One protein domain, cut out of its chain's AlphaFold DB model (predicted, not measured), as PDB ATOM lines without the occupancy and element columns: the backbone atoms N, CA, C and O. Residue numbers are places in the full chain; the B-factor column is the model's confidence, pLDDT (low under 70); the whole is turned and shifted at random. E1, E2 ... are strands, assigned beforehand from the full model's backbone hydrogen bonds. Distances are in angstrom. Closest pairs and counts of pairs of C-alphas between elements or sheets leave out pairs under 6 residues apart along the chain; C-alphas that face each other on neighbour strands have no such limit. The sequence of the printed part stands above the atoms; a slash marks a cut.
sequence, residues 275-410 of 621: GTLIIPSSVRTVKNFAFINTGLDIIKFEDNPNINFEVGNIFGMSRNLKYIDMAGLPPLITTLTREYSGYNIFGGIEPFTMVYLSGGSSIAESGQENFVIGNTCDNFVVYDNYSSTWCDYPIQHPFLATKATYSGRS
ATOM      1  N   GLY A 275     306.875 237.332 252.198       86.44
ATOM      2  CA  GLY A 275     306.055 238.245 251.418       86.44
ATOM      3  C   GLY A 275     304.836 238.751 252.177       86.44
ATOM      4  O   GLY A 275     304.798 238.777 253.408       86.44
ATOM      5  N   THR A 276     303.852 239.215 251.409       89.94
ATOM      6  CA  THR A 276     302.591 239.750 251.924       89.94
ATOM      7  C   THR A 276     301.516 238.676 251.925       89.94
ATOM      8  O   THR A 276     301.232 238.094 250.878       89.94
ATOM      9  N   LEU A 277     300.886 238.465 253.077       95.88
ATOM     10  CA  LEU A 277     299.655 237.697 253.215       95.88
ATOM     11  C   LEU A 277     298.465 238.658 253.284       95.88
ATOM     12  O   LEU A 277     298.463 239.573 254.105       95.88
ATOM     13  N   ILE A 278     297.454 238.436 252.445       95.75
ATOM     14  CA  ILE A 278     296.177 239.159 252.498       95.75
ATOM     15  C   ILE A 278     295.105 238.182 252.985       95.75
ATOM     16  O   ILE A 278     294.890 237.147 252.356       95.75
ATOM     17  N   ILE A 279     294.452 238.501 254.102       97.31
ATOM     18  CA  ILE A 279     293.285 237.776 254.616       97.31
ATOM     19  C   ILE A 279     292.027 238.356 253.941       97.31
ATOM     20  O   ILE A 279     291.725 239.534 254.165       97.31
ATOM     21  N   PRO A 280     291.283 237.566 253.140       96.56
ATOM     22  CA  PRO A 280     290.098 238.048 252.434       96.56
ATOM     23  C   PRO A 280     288.946 238.452 253.364       96.56
ATOM     24  O   PRO A 280     288.746 237.883 254.442       96.56
ATOM     25  N   SER A 281     288.107 239.366 252.882       96.06
ATOM     26  CA  SER A 281     286.891 239.875 253.538       96.06
ATOM     27  C   SER A 281     285.815 238.803 253.748       96.06
ATOM     28  O   SER A 281     284.875 238.990 254.525       96.06
ATOM     29  N   SER A 282     285.935 237.651 253.083       96.88
ATOM     30  CA  SER A 282     285.071 236.479 253.263       96.88
ATOM     31  C   SER A 282     285.358 235.699 254.548       96.88
ATOM     32  O   SER A 282     284.472 234.996 255.039       96.88
ATOM     33  N   VAL A 283     286.564 235.822 255.114       98.00
ATOM     34  CA  VAL A 283     286.976 235.053 256.294       98.00
ATOM     35  C   VAL A 283     286.148 235.488 257.506       98.00
ATOM     36  O   VAL A 283     285.924 236.666 257.747       98.00
ATOM     37  N   ARG A 284     285.632 234.532 258.270       96.31
ATOM     38  CA  ARG A 284     284.833 234.755 259.485       96.31
ATOM     39  C   ARG A 284     285.550 234.259 260.724       96.31
ATOM     40  O   ARG A 284     285.320 234.776 261.809       96.31
ATOM     41  N   THR A 285     286.408 233.255 260.587       96.12
ATOM     42  CA  THR A 285     287.116 232.668 261.724       96.12
ATOM     43  C   THR A 285     288.557 232.359 261.361       96.12
ATOM     44  O   THR A 285     288.812 231.700 260.354       96.12
ATOM     45  N   VAL A 286     289.484 232.805 262.208       95.94
ATOM     46  CA  VAL A 286     290.896 232.412 262.173       95.94
ATOM     47  C   VAL A 286     291.236 231.782 263.516       95.94
ATOM     48  O   VAL A 286     291.129 232.446 264.547       95.94
ATOM     49  N   LYS A 287     291.590 230.497 263.510       95.00
ATOM     50  CA  LYS A 287     291.872 229.742 264.732       95.00
ATOM     51  C   LYS A 287     293.337 229.858 265.164       95.00
ATOM     52  O   LYS A 287     294.190 230.400 264.459       95.00
ATOM     53  N   ASN A 288     293.611 229.330 266.349       92.06
ATOM     54  CA  ASN A 288     294.891 229.408 267.032       92.06
ATOM     55  C   ASN A 288     296.071 228.849 266.213       92.06
ATOM     56  O   ASN A 288     295.984 227.801 265.580       92.06
ATOM     57  N   PHE A 289     297.216 229.528 266.269       93.94
ATOM     58  CA  PHE A 289     298.492 229.116 265.677       93.94
ATOM     59  C   PHE A 289     298.502 228.992 264.145       93.94
ATOM     60  O   PHE A 289     299.454 228.449 263.592       93.94
ATOM     61  N   ALA A 290     297.473 229.483 263.442       96.31
ATOM     62  CA  ALA A 290     297.337 229.317 261.991       96.31
ATOM     63  C   ALA A 290     298.577 229.756 261.189       96.31
ATOM     64  O   ALA A 290     298.893 229.133 260.178       96.31
ATOM     65  N   PHE A 291     299.291 230.785 261.656       96.06
ATOM     66  CA  PHE A 291     300.484 231.357 261.028       96.06
ATOM     67  C   PHE A 291     301.625 231.570 262.041       96.06
ATOM     68  O   PHE A 291     302.437 232.487 261.878       96.06
ATOM     69  N   ILE A 292     301.689 230.756 263.103       93.88
ATOM     70  CA  ILE A 292     302.766 230.865 264.097       93.88
ATOM     71  C   ILE A 292     304.118 230.496 263.465       93.88
ATOM     72  O   ILE A 292     304.217 229.543 262.692       93.88
ATOM     73  N   ASN A 293     305.167 231.238 263.821       93.12
ATOM     74  CA  ASN A 293     306.541 231.033 263.359       93.12
ATOM     75  C   ASN A 293     306.665 230.979 261.822       93.12
ATOM     76  O   ASN A 293     307.376 230.143 261.257       93.12
ATOM     77  N   THR A 294     305.946 231.870 261.131       95.62
ATOM     78  CA  THR A 294     306.066 232.034 259.676       95.62
ATOM     79  C   THR A 294     307.145 233.053 259.316       95.62
ATOM     80  O   THR A 294     307.576 233.872 260.130       95.62
ATOM     81  N   GLY A 295     307.596 233.004 258.061       90.06
ATOM     82  CA  GLY A 295     308.563 233.951 257.511       90.06
ATOM     83  C   GLY A 295     307.963 235.244 256.963       90.06
ATOM     84  O   GLY A 295     308.699 235.971 256.297       90.06
ATOM     85  N   LEU A 296     306.667 235.496 257.167       92.81
ATOM     86  CA  LEU A 296     305.927 236.562 256.492       92.81
ATOM     87  C   LEU A 296     306.532 237.933 256.806       92.81
ATOM     88  O   LEU A 296     306.948 238.192 257.933       92.81
ATOM     89  N   ASP A 297     306.556 238.813 255.805       87.25
ATOM     90  CA  ASP A 297     307.018 240.194 255.973       87.25
ATOM     91  C   ASP A 297     305.856 241.106 256.379       87.25
ATOM     92  O   ASP A 297     306.027 242.052 257.148       87.25
ATOM     93  N   ILE A 298     304.674 240.860 255.807       88.75
ATOM     94  CA  ILE A 298     303.511 241.742 255.901       88.75
ATOM     95  C   ILE A 298     302.242 240.902 256.010       88.75
ATOM     96  O   ILE A 298     302.049 239.966 255.233       88.75
ATOM     97  N   ILE A 299     301.335 241.298 256.900       94.31
ATOM     98  CA  ILE A 299     299.968 240.770 256.949       94.31
ATOM     99  C   ILE A 299     298.989 241.925 256.749       94.31
ATOM    100  O   ILE A 299     299.098 242.956 257.408       94.31
ATOM    101  N   LYS A 300     298.027 241.754 255.844       93.69
ATOM    102  CA  LYS A 300     296.932 242.696 255.598       93.69
ATOM    103  C   LYS A 300     295.599 241.983 255.700       93.69
ATOM    104  O   LYS A 300     295.493 240.807 255.357       93.69
ATOM    105  N   PHE A 301     294.582 242.722 256.097       95.25
ATOM    106  CA  PHE A 301     293.204 242.268 256.070       95.25
ATOM    107  C   PHE A 301     292.410 243.154 255.117       95.25
ATOM    108  O   PHE A 301     292.569 244.372 255.126       95.25
ATOM    109  N   GLU A 302     291.571 242.550 254.281       94.56
ATOM    110  CA  GLU A 302     290.502 243.303 253.623       94.56
ATOM    111  C   GLU A 302     289.454 243.740 254.660       94.56
ATOM    112  O   GLU A 302     289.346 243.129 255.728       94.56
ATOM    113  N   ASP A 303     288.653 244.759 254.333       93.62
ATOM    114  CA  ASP A 303     287.581 245.258 255.203       93.62
ATOM    115  C   ASP A 303     286.641 244.121 255.628       93.62
ATOM    116  O   ASP A 303     285.948 243.511 254.806       93.62
ATOM    117  N   ASN A 304     286.631 243.808 256.926       93.56
ATOM    118  CA  ASN A 304     285.978 242.602 257.424       93.56
ATOM    119  C   ASN A 304     285.367 242.801 258.818       93.56
ATOM    120  O   ASN A 304     285.963 242.418 259.826       93.56
ATOM    121  N   PRO A 305     284.143 243.355 258.898       89.25
ATOM    122  CA  PRO A 305     283.507 243.697 260.168       89.25
ATOM    123  C   PRO A 305     283.034 242.487 260.991       89.25
ATOM    124  O   PRO A 305     282.563 242.662 262.107       89.25
ATOM    125  N   ASN A 306     283.118 241.265 260.452       90.12
ATOM    126  CA  ASN A 306     282.582 240.053 261.083       90.12
ATOM    127  C   ASN A 306     283.658 238.985 261.331       90.12
ATOM    128  O   ASN A 306     283.321 237.816 261.538       90.12
ATOM    129  N   ILE A 307     284.940 239.346 261.248       93.50
ATOM    130  CA  ILE A 307     286.027 238.413 261.537       93.50
ATOM    131  C   ILE A 307     286.128 238.164 263.043       93.50
ATOM    132  O   ILE A 307     286.079 239.088 263.850       93.50
ATOM    133  N   ASN A 308     286.293 236.898 263.410       91.50
ATOM    134  CA  ASN A 308     286.573 236.467 264.766       91.50
ATOM    135  C   ASN A 308     287.922 235.741 264.816       91.50
ATOM    136  O   ASN A 308     288.184 234.836 264.018       91.50
ATOM    137  N   PHE A 309     288.752 236.115 265.781       89.81
ATOM    138  CA  PHE A 309     290.015 235.444 266.065       89.81
ATOM    139  C   PHE A 309     289.817 234.522 267.265       89.81
ATOM    140  O   PHE A 309     289.396 234.971 268.330       89.81
ATOM    141  N   GLU A 310     290.107 233.232 267.105       85.44
ATOM    142  CA  GLU A 310     290.196 232.342 268.257       85.44
ATOM    143  C   GLU A 310     291.485 232.634 269.026       85.44
ATOM    144  O   GLU A 310     292.526 232.988 268.470       85.44
ATOM    145  N   VAL A 311     291.403 232.479 270.334       74.75
ATOM    146  CA  VAL A 311     292.493 232.750 271.253       74.75
ATOM    147  C   VAL A 311     293.648 231.757 271.014       74.75
ATOM    148  O   VAL A 311     293.469 230.556 271.193       74.75
ATOM    149  N   GLY A 312     294.834 232.251 270.620       79.75
ATOM    150  CA  GLY A 312     296.082 231.466 270.621       79.75
ATOM    151  C   GLY A 312     297.084 231.764 269.497       79.75
ATOM    152  O   GLY A 312     296.988 231.204 268.417       79.75
ATOM    153  N   ASN A 313     298.080 232.610 269.766       86.75
ATOM    154  CA  ASN A 313     299.260 232.991 268.959       86.75
ATOM    155  C   ASN A 313     299.138 232.815 267.440       86.75
ATOM    156  O   ASN A 313     299.989 232.184 266.817       86.75
ATOM    157  N   ILE A 314     298.097 233.396 266.835       91.31
ATOM    158  CA  ILE A 314     297.784 233.238 265.407       91.31
ATOM    159  C   ILE A 314     298.968 233.643 264.527       91.31
ATOM    160  O   ILE A 314     299.321 232.890 263.625       91.31
ATOM    161  N   PHE A 315     299.590 234.790 264.810       90.69
ATOM    162  CA  PHE A 315     300.746 235.318 264.069       90.69
ATOM    163  C   PHE A 315     302.038 235.276 264.888       90.69
ATOM    164  O   PHE A 315     303.043 235.884 264.518       90.69
ATOM    165  N   GLY A 316     302.003 234.585 266.030       88.69
ATOM    166  CA  GLY A 316     303.074 234.607 267.012       88.69
ATOM    167  C   GLY A 316     304.410 234.101 266.475       88.69
ATOM    168  O   GLY A 316     304.463 233.414 265.459       88.69
ATOM    169  N   MET A 317     305.503 234.433 267.161       87.12
ATOM    170  CA  MET A 317     306.872 233.981 266.847       87.12
ATOM    171  C   MET A 317     307.379 234.281 265.421       87.12
ATOM    172  O   MET A 317     308.450 233.815 265.039       87.12
ATOM    173  N   SER A 318     306.647 235.057 264.621       88.06
ATOM    174  CA  SER A 318     307.004 235.359 263.233       88.06
ATOM    175  C   SER A 318     308.029 236.496 263.191       88.06
ATOM    176  O   SER A 318     307.682 237.676 263.158       88.06
ATOM    177  N   ARG A 319     309.317 236.136 263.233       80.38
ATOM    178  CA  ARG A 319     310.435 237.078 263.454       80.38
ATOM    179  C   ARG A 319     310.725 238.045 262.307       80.38
ATOM    180  O   ARG A 319     311.463 239.002 262.503       80.38
ATOM    181  N   ASN A 320     310.186 237.791 261.117       81.50
ATOM    182  CA  ASN A 320     310.394 238.652 259.947       81.50
ATOM    183  C   ASN A 320     309.274 239.682 259.749       81.50
ATOM    184  O   ASN A 320     309.386 240.515 258.848       81.50
ATOM    185  N   LEU A 321     308.203 239.628 260.552       86.31
ATOM    186  CA  LEU A 321     307.067 240.526 260.380       86.31
ATOM    187  C   LEU A 321     307.506 241.978 260.573       86.31
ATOM    188  O   LEU A 321     308.035 242.361 261.609       86.31
ATOM    189  N   LYS A 322     307.258 242.795 259.551       81.62
ATOM    190  CA  LYS A 322     307.519 244.236 259.564       81.62
ATOM    191  C   LYS A 322     306.284 244.998 260.006       81.62
ATOM    192  O   LYS A 322     306.384 245.892 260.842       81.62
ATOM    193  N   TYR A 323     305.122 244.644 259.452       85.62
ATOM    194  CA  TYR A 323     303.858 245.202 259.913       85.62
ATOM    195  C   TYR A 323     302.639 244.304 259.682       85.62
ATOM    196  O   TYR A 323     302.628 243.435 258.806       85.62
ATOM    197  N   ILE A 324     301.595 244.574 260.465       91.81
ATOM    198  CA  ILE A 324     300.276 243.945 260.400       91.81
ATOM    199  C   ILE A 324     299.226 245.056 260.278       91.81
ATOM    200  O   ILE A 324     299.165 245.931 261.137       91.81
ATOM    201  N   ASP A 325     298.415 245.034 259.221       91.00
ATOM    202  CA  ASP A 325     297.363 246.026 258.970       91.00
ATOM    203  C   ASP A 325     295.967 245.469 259.261       91.00
ATOM    204  O   ASP A 325     295.404 244.724 258.457       91.00
ATOM    205  N   MET A 326     295.424 245.834 260.423       92.50
ATOM    206  CA  MET A 326     294.088 245.477 260.907       92.50
ATOM    207  C   MET A 326     293.202 246.720 261.102       92.50
ATOM    208  O   MET A 326     292.197 246.654 261.810       92.50
ATOM    209  N   ALA A 327     293.541 247.860 260.484       86.50
ATOM    210  CA  ALA A 327     292.797 249.112 260.660       86.50
ATOM    211  C   ALA A 327     291.341 249.035 260.147       86.50
ATOM    212  O   ALA A 327     290.471 249.723 260.679       86.50
ATOM    213  N   GLY A 328     291.069 248.171 259.160       85.62
ATOM    214  CA  GLY A 328     289.732 247.912 258.602       85.62
ATOM    215  C   GLY A 328     288.900 246.861 259.356       85.62
ATOM    216  O   GLY A 328     287.827 246.475 258.891       85.62
ATOM    217  N   LEU A 329     289.384 246.354 260.497       92.31
ATOM    218  CA  LEU A 329     288.688 245.347 261.307       92.31
ATOM    219  C   LEU A 329     287.894 245.976 262.469       92.31
ATOM    220  O   LEU A 329     288.170 247.113 262.856       92.31
ATOM    221  N   PRO A 330     286.931 245.261 263.083       91.19
ATOM    222  CA  PRO A 330     286.296 245.694 264.323       91.19
ATOM    223  C   PRO A 330     287.317 245.918 265.445       91.19
ATOM    224  O   PRO A 330     288.348 245.238 265.465       91.19
ATOM    225  N   PRO A 331     287.026 246.814 266.403       89.88
ATOM    226  CA  PRO A 331     287.875 247.008 267.570       89.88
ATOM    227  C   PRO A 331     288.092 245.694 268.322       89.88
ATOM    228  O   PRO A 331     287.137 244.977 268.631       89.88
ATOM    229  N   LEU A 332     289.347 245.384 268.639       84.06
ATOM    230  CA  LEU A 332     289.673 244.206 269.436       84.06
ATOM    231  C   LEU A 332     289.405 244.504 270.915       84.06
ATOM    232  O   LEU A 332     290.055 245.360 271.510       84.06
ATOM    233  N   ILE A 333     288.451 243.777 271.500       77.50
ATOM    234  CA  ILE A 333     288.069 243.883 272.922       77.50
ATOM    235  C   ILE A 333     288.883 242.960 273.840       77.50
ATOM    236  O   ILE A 333     288.744 243.004 275.060       77.50
ATOM    237  N   THR A 334     289.699 242.080 273.260       74.38
ATOM    238  CA  THR A 334     290.638 241.225 273.990       74.38
ATOM    239  C   THR A 334     291.945 241.965 274.234       74.38
ATOM    240  O   THR A 334     292.417 242.685 273.355       74.38
ATOM    241  N   THR A 335     292.565 241.720 275.387       73.44
ATOM    242  CA  THR A 335     293.908 242.199 275.725       73.44
ATOM    243  C   THR A 335     294.920 241.926 274.617       73.44
ATOM    244  O   THR A 335     295.135 240.779 274.232       73.44
ATOM    245  N   LEU A 336     295.583 242.980 274.143       75.62
ATOM    246  CA  LEU A 336     296.691 242.872 273.200       75.62
ATOM    247  C   LEU A 336     298.036 242.929 273.924       75.62
ATOM    248  O   LEU A 336     298.333 243.907 274.608       75.62
ATOM    249  N   THR A 337     298.849 241.888 273.742       78.06
ATOM    250  CA  THR A 337     300.231 241.815 274.228       78.06
ATOM    251  C   THR A 337     301.088 240.933 273.314       78.06
ATOM    252  O   THR A 337     300.586 240.031 272.632       78.06
ATOM    253  N   ARG A 338     302.395 241.218 273.284       80.19
ATOM    254  CA  ARG A 338     303.438 240.371 272.686       80.19
ATOM    255  C   ARG A 338     303.890 239.250 273.620       80.19
ATOM    256  O   ARG A 338     304.715 238.434 273.209       80.19
ATOM    257  N   GLU A 339     303.397 239.184 274.855       80.81
ATOM    258  CA  GLU A 339     303.752 238.104 275.767       80.81
ATOM    259  C   GLU A 339     303.391 236.745 275.176       80.81
ATOM    260  O   GLU A 339     302.309 236.521 274.624       80.81
ATOM    261  N   TYR A 340     304.318 235.803 275.328       71.94
ATOM    262  CA  TYR A 340     304.101 234.416 274.958       71.94
ATOM    263  C   TYR A 340     303.280 233.695 276.041       71.94
ATOM    264  O   TYR A 340     303.691 232.679 276.596       71.94
ATOM    265  N   SER A 341     302.107 234.232 276.374       65.44
ATOM    266  CA  SER A 341     301.043 233.474 277.026       65.44
ATOM    267  C   SER A 341     300.136 232.940 275.918       65.44
ATOM    268  O   SER A 341     299.892 233.622 274.925       65.44
ATOM    269  N   GLY A 342     299.696 231.681 276.003       60.88
ATOM    270  CA  GLY A 342     298.994 230.968 274.920       60.88
ATOM    271  C   GLY A 342     297.634 231.547 274.498       60.88
ATOM    272  O   GLY A 342     296.861 230.837 273.864       60.88
ATOM    273  N   TYR A 343     297.337 232.801 274.850       65.69
ATOM    274  CA  TYR A 343     296.056 233.467 274.680       65.69
ATOM    275  C   TYR A 343     296.105 234.751 273.819       65.69
ATOM    276  O   TYR A 343     295.088 235.425 273.684       65.69
ATOM    277  N   ASN A 344     297.235 235.104 273.198       79.00
ATOM    278  CA  ASN A 344     297.362 236.375 272.459       79.00
ATOM    279  C   ASN A 344     297.403 236.168 270.950       79.00
ATOM    280  O   ASN A 344     297.919 235.169 270.489       79.00
ATOM    281  N   ILE A 345     296.930 237.116 270.140       86.06
ATOM    282  CA  ILE A 345     297.052 237.021 268.669       86.06
ATOM    283  C   ILE A 345     298.526 237.148 268.228       86.06
ATOM    284  O   ILE A 345     298.956 236.508 267.264       86.06
ATOM    285  N   PHE A 346     299.304 237.934 268.977       86.62
ATOM    286  CA  PHE A 346     300.644 238.410 268.627       86.62
ATOM    287  C   PHE A 346     301.759 237.850 269.533       86.62
ATOM    288  O   PHE A 346     302.829 238.438 269.627       86.62
ATOM    289  N   GLY A 347     301.554 236.733 270.238       86.94
ATOM    290  CA  GLY A 347     302.553 236.254 271.204       86.94
ATOM    291  C   GLY A 347     303.928 235.985 270.576       86.94
ATOM    292  O   GLY A 347     304.065 235.188 269.650       86.94
ATOM    293  N   GLY A 348     304.972 236.634 271.088       82.75
ATOM    294  CA  GLY A 348     306.356 236.452 270.655       82.75
ATOM    295  C   GLY A 348     306.716 237.065 269.297       82.75
ATOM    296  O   GLY A 348     307.738 236.670 268.738       82.75
ATOM    297  N   ILE A 349     305.908 237.976 268.734       85.94
ATOM    298  CA  ILE A 349     306.361 238.779 267.585       85.94
ATOM    299  C   ILE A 349     307.400 239.813 268.033       85.94
ATOM    300  O   ILE A 349     307.332 240.346 269.144       85.94
ATOM    301  N   GLU A 350     308.340 240.130 267.151       81.81
ATOM    302  CA  GLU A 350     309.451 241.013 267.493       81.81
ATOM    303  C   GLU A 350     308.969 242.446 267.784       81.81
ATOM    304  O   GLU A 350     308.172 242.983 267.006       81.81
ATOM    305  N   PRO A 351     309.474 243.092 268.848       75.38
ATOM    306  CA  PRO A 351     309.189 244.478 269.233       75.38
ATOM    307  C   PRO A 351     309.121 245.533 268.119       75.38
ATOM    308  O   PRO A 351     308.312 246.458 268.166       75.38
ATOM    309  N   PHE A 352     309.947 245.393 267.082       74.56
ATOM    310  CA  PHE A 352     310.000 246.331 265.958       74.56
ATOM    311  C   PHE A 352     308.814 246.216 264.984       74.56
ATOM    312  O   PHE A 352     308.658 247.069 264.116       74.56
ATOM    313  N   THR A 353     307.983 245.174 265.101       84.19
ATOM    314  CA  THR A 353     306.820 244.964 264.221       84.19
ATOM    315  C   THR A 353     305.763 246.043 264.467       84.19
ATOM    316  O   THR A 353     305.268 246.151 265.589       84.19
ATOM    317  N   MET A 354     305.351 246.784 263.437       82.69
ATOM    318  CA  MET A 354     304.235 247.739 263.530       82.69
ATOM    319  C   MET A 354     302.883 247.015 263.451       82.69
ATOM    320  O   MET A 354     302.655 246.231 262.534       82.69
ATOM    321  N   VAL A 355     301.952 247.285 264.363       90.81
ATOM    322  CA  VAL A 355     300.609 246.672 264.343       90.81
ATOM    323  C   VAL A 355     299.554 247.769 264.299       90.81
ATOM    324  O   VAL A 355     299.410 248.512 265.265       90.81
ATOM    325  N   TYR A 356     298.823 247.875 263.191       88.50
ATOM    326  CA  TYR A 356     297.756 248.860 262.998       88.50
ATOM    327  C   TYR A 356     296.403 248.257 263.343       88.50
ATOM    328  O   TYR A 356     296.050 247.205 262.824       88.50
ATOM    329  N   LEU A 357     295.637 248.931 264.188       91.69
ATOM    330  CA  LEU A 357     294.356 248.484 264.722       91.69
ATOM    331  C   LEU A 357     293.311 249.586 264.574       91.69
ATOM    332  O   LEU A 357     293.632 250.775 264.581       91.69
ATOM    333  N   SER A 358     292.041 249.201 264.507       90.44
ATOM    334  CA  SER A 358     290.936 250.157 264.528       90.44
ATOM    335  C   SER A 358     290.791 250.846 265.889       90.44
ATOM    336  O   SER A 358     291.129 250.297 266.948       90.44
ATOM    337  N   GLY A 359     290.286 252.083 265.859       88.56
ATOM    338  CA  GLY A 359     290.042 252.882 267.060       88.56
ATOM    339  C   GLY A 359     289.058 252.201 268.015       88.56
ATOM    340  O   GLY A 359     288.056 251.640 267.587       88.56
ATOM    341  N   GLY A 360     289.350 252.264 269.316       87.06
ATOM    342  CA  GLY A 360     288.577 251.599 270.374       87.06
ATOM    343  C   GLY A 360     289.082 250.203 270.754       87.06
ATOM    344  O   GLY A 360     288.511 249.588 271.649       87.06
ATOM    345  N   SER A 361     290.142 249.706 270.106       88.62
ATOM    346  CA  SER A 361     290.817 248.469 270.523       88.62
ATOM    347  C   SER A 361     291.514 248.648 271.879       88.62
ATOM    348  O   SER A 361     292.075 249.710 272.150       88.62
ATOM    349  N   SER A 362     291.508 247.615 272.724       79.00
ATOM    350  CA  SER A 362     292.110 247.651 274.064       79.00
ATOM    351  C   SER A 362     293.497 246.997 274.104       79.00
ATOM    352  O   SER A 362     293.625 245.788 273.908       79.00
ATOM    353  N   ILE A 363     294.536 247.761 274.446       70.38
ATOM    354  CA  ILE A 363     295.806 247.213 274.955       70.38
ATOM    355  C   ILE A 363     295.661 246.979 276.457       70.38
ATOM    356  O   ILE A 363     295.155 247.857 277.151       70.38
ATOM    357  N   ALA A 364     296.066 245.815 276.976       55.59
ATOM    358  CA  ALA A 364     295.940 245.558 278.420       55.59
ATOM    359  C   ALA A 364     297.259 245.475 279.187       55.59
ATOM    360  O   ALA A 364     297.234 245.271 280.396       55.59
ATOM    361  N   GLU A 365     298.394 245.711 278.531       63.97
ATOM    362  CA  GLU A 365     299.684 245.800 279.212       63.97
ATOM    363  C   GLU A 365     300.376 247.122 278.897       63.97
ATOM    364  O   GLU A 365     300.550 247.505 277.737       63.97
ATOM    365  N   SER A 366     300.787 247.832 279.951       56.47
ATOM    366  CA  SER A 366     301.589 249.042 279.810       56.47
ATOM    367  C   SER A 366     302.928 248.700 279.160       56.47
ATOM    368  O   SER A 366     303.623 247.803 279.634       56.47
ATOM    369  N   GLY A 367     303.328 249.449 278.132       61.16
ATOM    370  CA  GLY A 367     304.660 249.319 277.532       61.16
ATOM    371  C   GLY A 367     304.732 248.471 276.264       61.16
ATOM    372  O   GLY A 367     305.824 248.314 275.727       61.16
ATOM    373  N   GLN A 368     303.603 247.994 275.735       76.81
ATOM    374  CA  GLN A 368     303.568 247.409 274.393       76.81
ATOM    375  C   GLN A 368     303.884 248.490 273.349       76.81
ATOM    376  O   GLN A 368     303.171 249.485 273.225       76.81
ATOM    377  N   GLU A 369     304.979 248.315 272.617       79.06
ATOM    378  CA  GLU A 369     305.436 249.283 271.623       79.06
ATOM    379  C   GLU A 369     304.949 249.001 270.205       79.06
ATOM    380  O   GLU A 369     304.627 247.862 269.847       79.06
ATOM    381  N   ASN A 370     304.939 250.052 269.380       79.25
ATOM    382  CA  ASN A 370     304.645 249.982 267.946       79.25
ATOM    383  C   ASN A 370     303.243 249.440 267.602       79.25
ATOM    384  O   ASN A 370     302.986 249.032 266.469       79.25
ATOM    385  N   PHE A 371     302.315 249.483 268.559       87.75
ATOM    386  CA  PHE A 371     300.881 249.327 268.317       87.75
ATOM    387  C   PHE A 371     300.260 250.691 267.999       87.75
ATOM    388  O   PHE A 371     300.382 251.633 268.780       87.75
ATOM    389  N   VAL A 372     299.597 250.793 266.850       83.31
ATOM    390  CA  VAL A 372     298.853 251.971 266.396       83.31
ATOM    391  C   VAL A 372     297.367 251.653 266.515       83.31
ATOM    392  O   VAL A 372     296.885 250.748 265.844       83.31
ATOM    393  N   ILE A 373     296.638 252.373 267.364       88.62
ATOM    394  CA  ILE A 373     295.200 252.181 267.591       88.62
ATOM    395  C   ILE A 373     294.466 253.411 267.067       88.62
ATOM    396  O   ILE A 373     294.679 254.527 267.542       88.62
ATOM    397  N   GLY A 374     293.614 253.219 266.059       83.44
ATOM    398  CA  GLY A 374     293.078 254.329 265.281       83.44
ATOM    399  C   GLY A 374     294.227 255.084 264.615       83.44
ATOM    400  O   GLY A 374     294.913 254.534 263.761       83.44
ATOM    401  N   ASN A 375     294.467 256.319 265.056       74.50
ATOM    402  CA  ASN A 375     295.540 257.167 264.533       74.50
ATOM    403  C   ASN A 375     296.597 257.508 265.594       74.50
ATOM    404  O   ASN A 375     297.331 258.475 265.412       74.50
ATOM    405  N   THR A 376     296.669 256.775 266.708       73.19
ATOM    406  CA  THR A 376     297.591 257.070 267.818       73.19
ATOM    407  C   THR A 376     298.458 255.867 268.179       73.19
ATOM    408  O   THR A 376     297.986 254.734 268.166       73.19
ATOM    409  N   CYS A 377     299.721 256.106 268.525       75.19
ATOM    410  CA  CYS A 377     300.654 255.110 269.049       75.19
ATOM    411  C   CYS A 377     301.190 255.576 270.403       75.19
ATOM    412  O   CYS A 377     301.866 256.604 270.477       75.19
ATOM    413  N   ASP A 378     300.902 254.822 271.465       76.50
ATOM    414  CA  ASP A 378     301.230 255.257 272.827       76.50
ATOM    415  C   ASP A 378     302.714 255.138 273.179       76.50
ATOM    416  O   ASP A 378     303.242 255.894 273.989       76.50
ATOM    417  N   ASN A 379     303.402 254.177 272.568       72.50
ATOM    418  CA  ASN A 379     304.819 253.931 272.783       72.50
ATOM    419  C   ASN A 379     305.465 253.540 271.453       72.50
ATOM    420  O   ASN A 379     305.618 252.363 271.136       72.50
ATOM    421  N   PHE A 380     305.807 254.531 270.639       70.00
ATOM    422  CA  PHE A 380     306.548 254.301 269.409       70.00
ATOM    423  C   PHE A 380     308.021 254.058 269.742       70.00
ATOM    424  O   PHE A 380     308.657 254.872 270.417       70.00
ATOM    425  N   VAL A 381     308.575 252.938 269.286       65.69
ATOM    426  CA  VAL A 381     309.968 252.577 269.548       65.69
ATOM    427  C   VAL A 381     310.675 252.243 268.250       65.69
ATOM    428  O   VAL A 381     310.358 251.269 267.569       65.69
ATOM    429  N   VAL A 382     311.684 253.049 267.933       59.72
ATOM    430  CA  VAL A 382     312.577 252.820 266.801       59.72
ATOM    431  C   VAL A 382     313.717 251.925 267.275       59.72
ATOM    432  O   VAL A 382     314.586 252.349 268.025       59.72
ATOM    433  N   TYR A 383     313.697 250.678 266.842       59.31
ATOM    434  CA  TYR A 383     314.771 249.698 266.935       59.31
ATOM    435  C   TYR A 383     315.875 249.918 265.894       59.31
ATOM    436  O   TYR A 383     315.603 250.111 264.707       59.31
ATOM    437  N   ASP A 384     317.126 249.804 266.325       51.41
ATOM    438  CA  ASP A 384     318.308 249.741 265.461       51.41
ATOM    439  C   ASP A 384     318.933 248.359 265.583       51.41
ATOM    440  O   ASP A 384     319.588 248.024 266.570       51.41
ATOM    441  N   ASN A 385     318.615 247.490 264.627       50.44
ATOM    442  CA  ASN A 385     319.028 246.098 264.689       50.44
ATOM    443  C   ASN A 385     320.376 245.919 263.970       50.44
ATOM    444  O   ASN A 385     320.507 246.239 262.793       50.44
ATOM    445  N   TYR A 386     321.367 245.340 264.658       42.25
ATOM    446  CA  TYR A 386     322.746 245.116 264.181       42.25
ATOM    447  C   TYR A 386     322.867 244.086 263.033       42.25
ATOM    448  O   TYR A 386     323.975 243.699 262.653       42.25
ATOM    449  N   SER A 387     321.750 243.591 262.494       43.47
ATOM    450  CA  SER A 387     321.744 242.644 261.377       43.47
ATOM    451  C   SER A 387     321.649 243.402 260.051       43.47
ATOM    452  O   SER A 387     320.897 244.360 259.923       43.47
ATOM    453  N   SER A 388     322.438 242.986 259.065       40.72
ATOM    454  CA  SER A 388     322.758 243.653 257.793       40.72
ATOM    455  C   SER A 388     321.595 243.950 256.819       40.72
ATOM    456  O   SER A 388     321.824 244.128 255.624       40.72
ATOM    457  N   THR A 389     320.353 244.023 257.286       39.41
ATOM    458  CA  THR A 389     319.165 244.399 256.512       39.41
ATOM    459  C   THR A 389     318.434 245.545 257.213       39.41
ATOM    460  O   THR A 389     317.475 245.298 257.928       39.41
ATOM    461  N   TRP A 390     318.976 246.760 257.046       39.12
ATOM    462  CA  TRP A 390     318.317 248.069 256.900       39.12
ATOM    463  C   TRP A 390     317.037 248.292 257.732       39.12
ATOM    464  O   TRP A 390     316.040 247.603 257.541       39.12
ATOM    465  N   CYS A 391     317.050 249.321 258.591       38.28
ATOM    466  CA  CYS A 391     315.883 249.898 259.273       38.28
ATOM    467  C   CYS A 391     314.829 250.439 258.285       38.28
ATOM    468  O   CYS A 391     314.598 251.645 258.203       38.28
ATOM    469  N   ASP A 392     314.183 249.557 257.531       44.19
ATOM    470  CA  ASP A 392     312.986 249.874 256.772       44.19
ATOM    471  C   ASP A 392     311.816 249.839 257.758       44.19
ATOM    472  O   ASP A 392     311.310 248.767 258.089       44.19
ATOM    473  N   TYR A 393     311.402 251.012 258.243       47.81
ATOM    474  CA  TYR A 393     310.112 251.213 258.903       47.81
ATOM    475  C   TYR A 393     309.064 251.514 257.831       47.81
ATOM    476  O   TYR A 393     308.949 252.666 257.402       47.81
ATOM    477  N   PRO A 394     308.291 250.526 257.352       50.88
ATOM    478  CA  PRO A 394     307.201 250.794 256.432       50.88
ATOM    479  C   PRO A 394     306.020 251.397 257.202       50.88
ATOM    480  O   PRO A 394     305.069 250.693 257.537       50.88
ATOM    481  N   ILE A 395     306.059 252.706 257.462       58.06
ATOM    482  CA  ILE A 395     304.897 253.443 257.972       58.06
ATOM    483  C   ILE A 395     303.817 253.418 256.883       58.06
ATOM    484  O   ILE A 395     303.956 254.085 255.860       58.06
ATOM    485  N   GLN A 396     302.773 252.608 257.074       65.06
ATOM    486  CA  GLN A 396     301.675 252.480 256.108       65.06
ATOM    487  C   GLN A 396     300.663 253.612 256.229       65.06
ATOM    488  O   GLN A 396     300.241 254.181 255.226       65.06
ATOM    489  N   HIS A 397     300.301 253.935 257.468       64.12
ATOM    490  CA  HIS A 397     299.276 254.917 257.791       64.12
ATOM    491  C   HIS A 397     299.897 256.051 258.604       64.12
ATOM    492  O   HIS A 397     300.736 255.773 259.468       64.12
ATOM    493  N   PRO A 398     299.520 257.319 258.361       54.88
ATOM    494  CA  PRO A 398     299.911 258.411 259.241       54.88
ATOM    495  C   PRO A 398     299.308 258.195 260.636       54.88
ATOM    496  O   PRO A 398     298.136 257.853 260.763       54.88
ATOM    497  N   PHE A 399     300.100 258.415 261.685       65.69
ATOM    498  CA  PHE A 399     299.652 258.328 263.074       65.69
ATOM    499  C   PHE A 399     300.391 259.345 263.952       65.69
ATOM    500  O   PHE A 399     301.466 259.830 263.599       65.69
ATOM    501  N   LEU A 400     299.814 259.655 265.108       57.38
ATOM    502  CA  LEU A 400     300.407 260.456 266.170       57.38
ATOM    503  C   LEU A 400     301.078 259.535 267.193       57.38
ATOM    504  O   LEU A 400     300.403 258.722 267.820       57.38
ATOM    505  N   ALA A 401     302.381 259.679 267.410       56.03
ATOM    506  CA  ALA A 401     303.048 259.039 268.542       56.03
ATOM    507  C   ALA A 401     302.919 259.928 269.789       56.03
ATOM    508  O   ALA A 401     303.387 261.065 269.766       56.03
ATOM    509  N   THR A 402     302.321 259.428 270.876       56.00
ATOM    510  CA  THR A 402     302.246 260.180 272.148       56.00
ATOM    511  C   THR A 402     303.565 260.106 272.922       56.00
ATOM    512  O   THR A 402     303.904 261.018 273.679       56.00
ATOM    513  N   LYS A 403     304.356 259.058 272.669       52.84
ATOM    514  CA  LYS A 403     305.739 258.891 273.119       52.84
ATOM    515  C   LYS A 403     306.553 258.203 272.027       52.84
ATOM    516  O   LYS A 403     306.106 257.205 271.469       52.84
ATOM    517  N   ALA A 404     307.757 258.706 271.754       51.59
ATOM    518  CA  ALA A 404     308.719 258.088 270.846       51.59
ATOM    519  C   ALA A 404     310.049 257.846 271.573       51.59
ATOM    520  O   ALA A 404     310.582 258.754 272.212       51.59
ATOM    521  N   THR A 405     310.589 256.631 271.500       47.28
ATOM    522  CA  THR A 405     311.900 256.286 272.071       47.28
ATOM    523  C   THR A 405     312.713 255.413 271.113       47.28
ATOM    524  O   THR A 405     312.208 254.947 270.094       47.28
ATOM    525  N   TYR A 406     313.999 255.227 271.401       47.88
ATOM    526  CA  TYR A 406     314.904 254.436 270.569       47.88
ATOM    527  C   TYR A 406     315.368 253.174 271.309       47.88
ATOM    528  O   TYR A 406     316.009 253.260 272.359       47.88
ATOM    529  N   SER A 407     315.001 252.020 270.755       46.81
ATOM    530  CA  SER A 407     315.365 250.641 271.093       46.81
ATOM    531  C   SER A 407     316.780 250.224 270.650       46.81
ATOM    532  O   SER A 407     317.000 250.137 269.446       46.81
ATOM    533  N   GLY A 408     317.726 249.888 271.540       43.72
ATOM    534  CA  GLY A 408     318.879 249.050 271.144       43.72
ATOM    535  C   GLY A 408     320.251 249.718 270.981       43.72
ATOM    536  O   GLY A 408     320.839 249.725 269.905       43.72
ATOM    537  N   ARG A 409     320.866 250.135 272.094       38.41
ATOM    538  CA  ARG A 409     322.334 250.260 272.176       38.41
ATOM    539  C   ARG A 409     322.874 249.537 273.415       38.41
ATOM    540  O   ARG A 409     323.010 250.144 274.470       38.41
ATOM    541  N   SER A 410     323.201 248.249 273.277       32.53
ATOM    542  CA  SER A 410     324.039 247.515 274.242       32.53
ATOM    543  C   SER A 410     325.433 247.304 273.651       32.53
ATOM    544  O   SER A 410     325.582 246.740 272.570       32.53
TER     545      SER A 410
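Overview. This is residues 275 to 410 of the 621 residues of an uncharacterized protein of Prevotella micans F0438 (UniProt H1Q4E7). With little regular structure, this is a chain wound in stacked turns: short strands E1 to E5 make one wall, long loops most of the rest, and the pair E6 and E7 sits at one end. The 136 printed residues hold no named helix and seven strands, E1 to E7 along the chain, all strand in class, with only 27 residues in them. The sheets, E1 E2 E3 E4 E5 and E6 E7, are parallel. The whole is compact, radius of gyration of the C-alphas 14.1 A, spanning 43 by 29 by 26 A.

Along the chain. Find C-alpha 276 at (302.591, 239.750, 251.924), where E1, residues 276 to 279, begins its 9.9 A. Then come E2, 298 to 301, 10.3 A; E3, 323 to 326, 9.8 A; E4, 354 to 357, 10.0 A; E5, 371 to 373, 6.4 A; E6, 380 to 383, 9.7 A; and E7, 404 to 407, 10.0 A, ending at C-alpha 407 (315.365, 250.641, 271.093).

Arrangement. Look within hydrogen-bond range: N 277 and O 298, 2.9 A, for E1 and E2; N 325 and O 299, 2.8 A, for E2 and E3; N 324 and O 354, 2.9 A, for E3 and E4; N 372 and O 355, 2.8 A, for E4 and E5; N 405 and O 380, 2.8 A, for E6 and E7. The closest C-alphas of E5 and E6, Phe 371 and Phe 380, are 7.6 A apart.

Size, cuts and confidence. The printed part has no cut; the C-alphas farthest apart, Ser 282 and Ser 410, are 45.6 A apart. The link E5 to E6 is short; the others are long. Residues 341 to 343, 364 to 367 and 381 to 410 have pLDDT under 70.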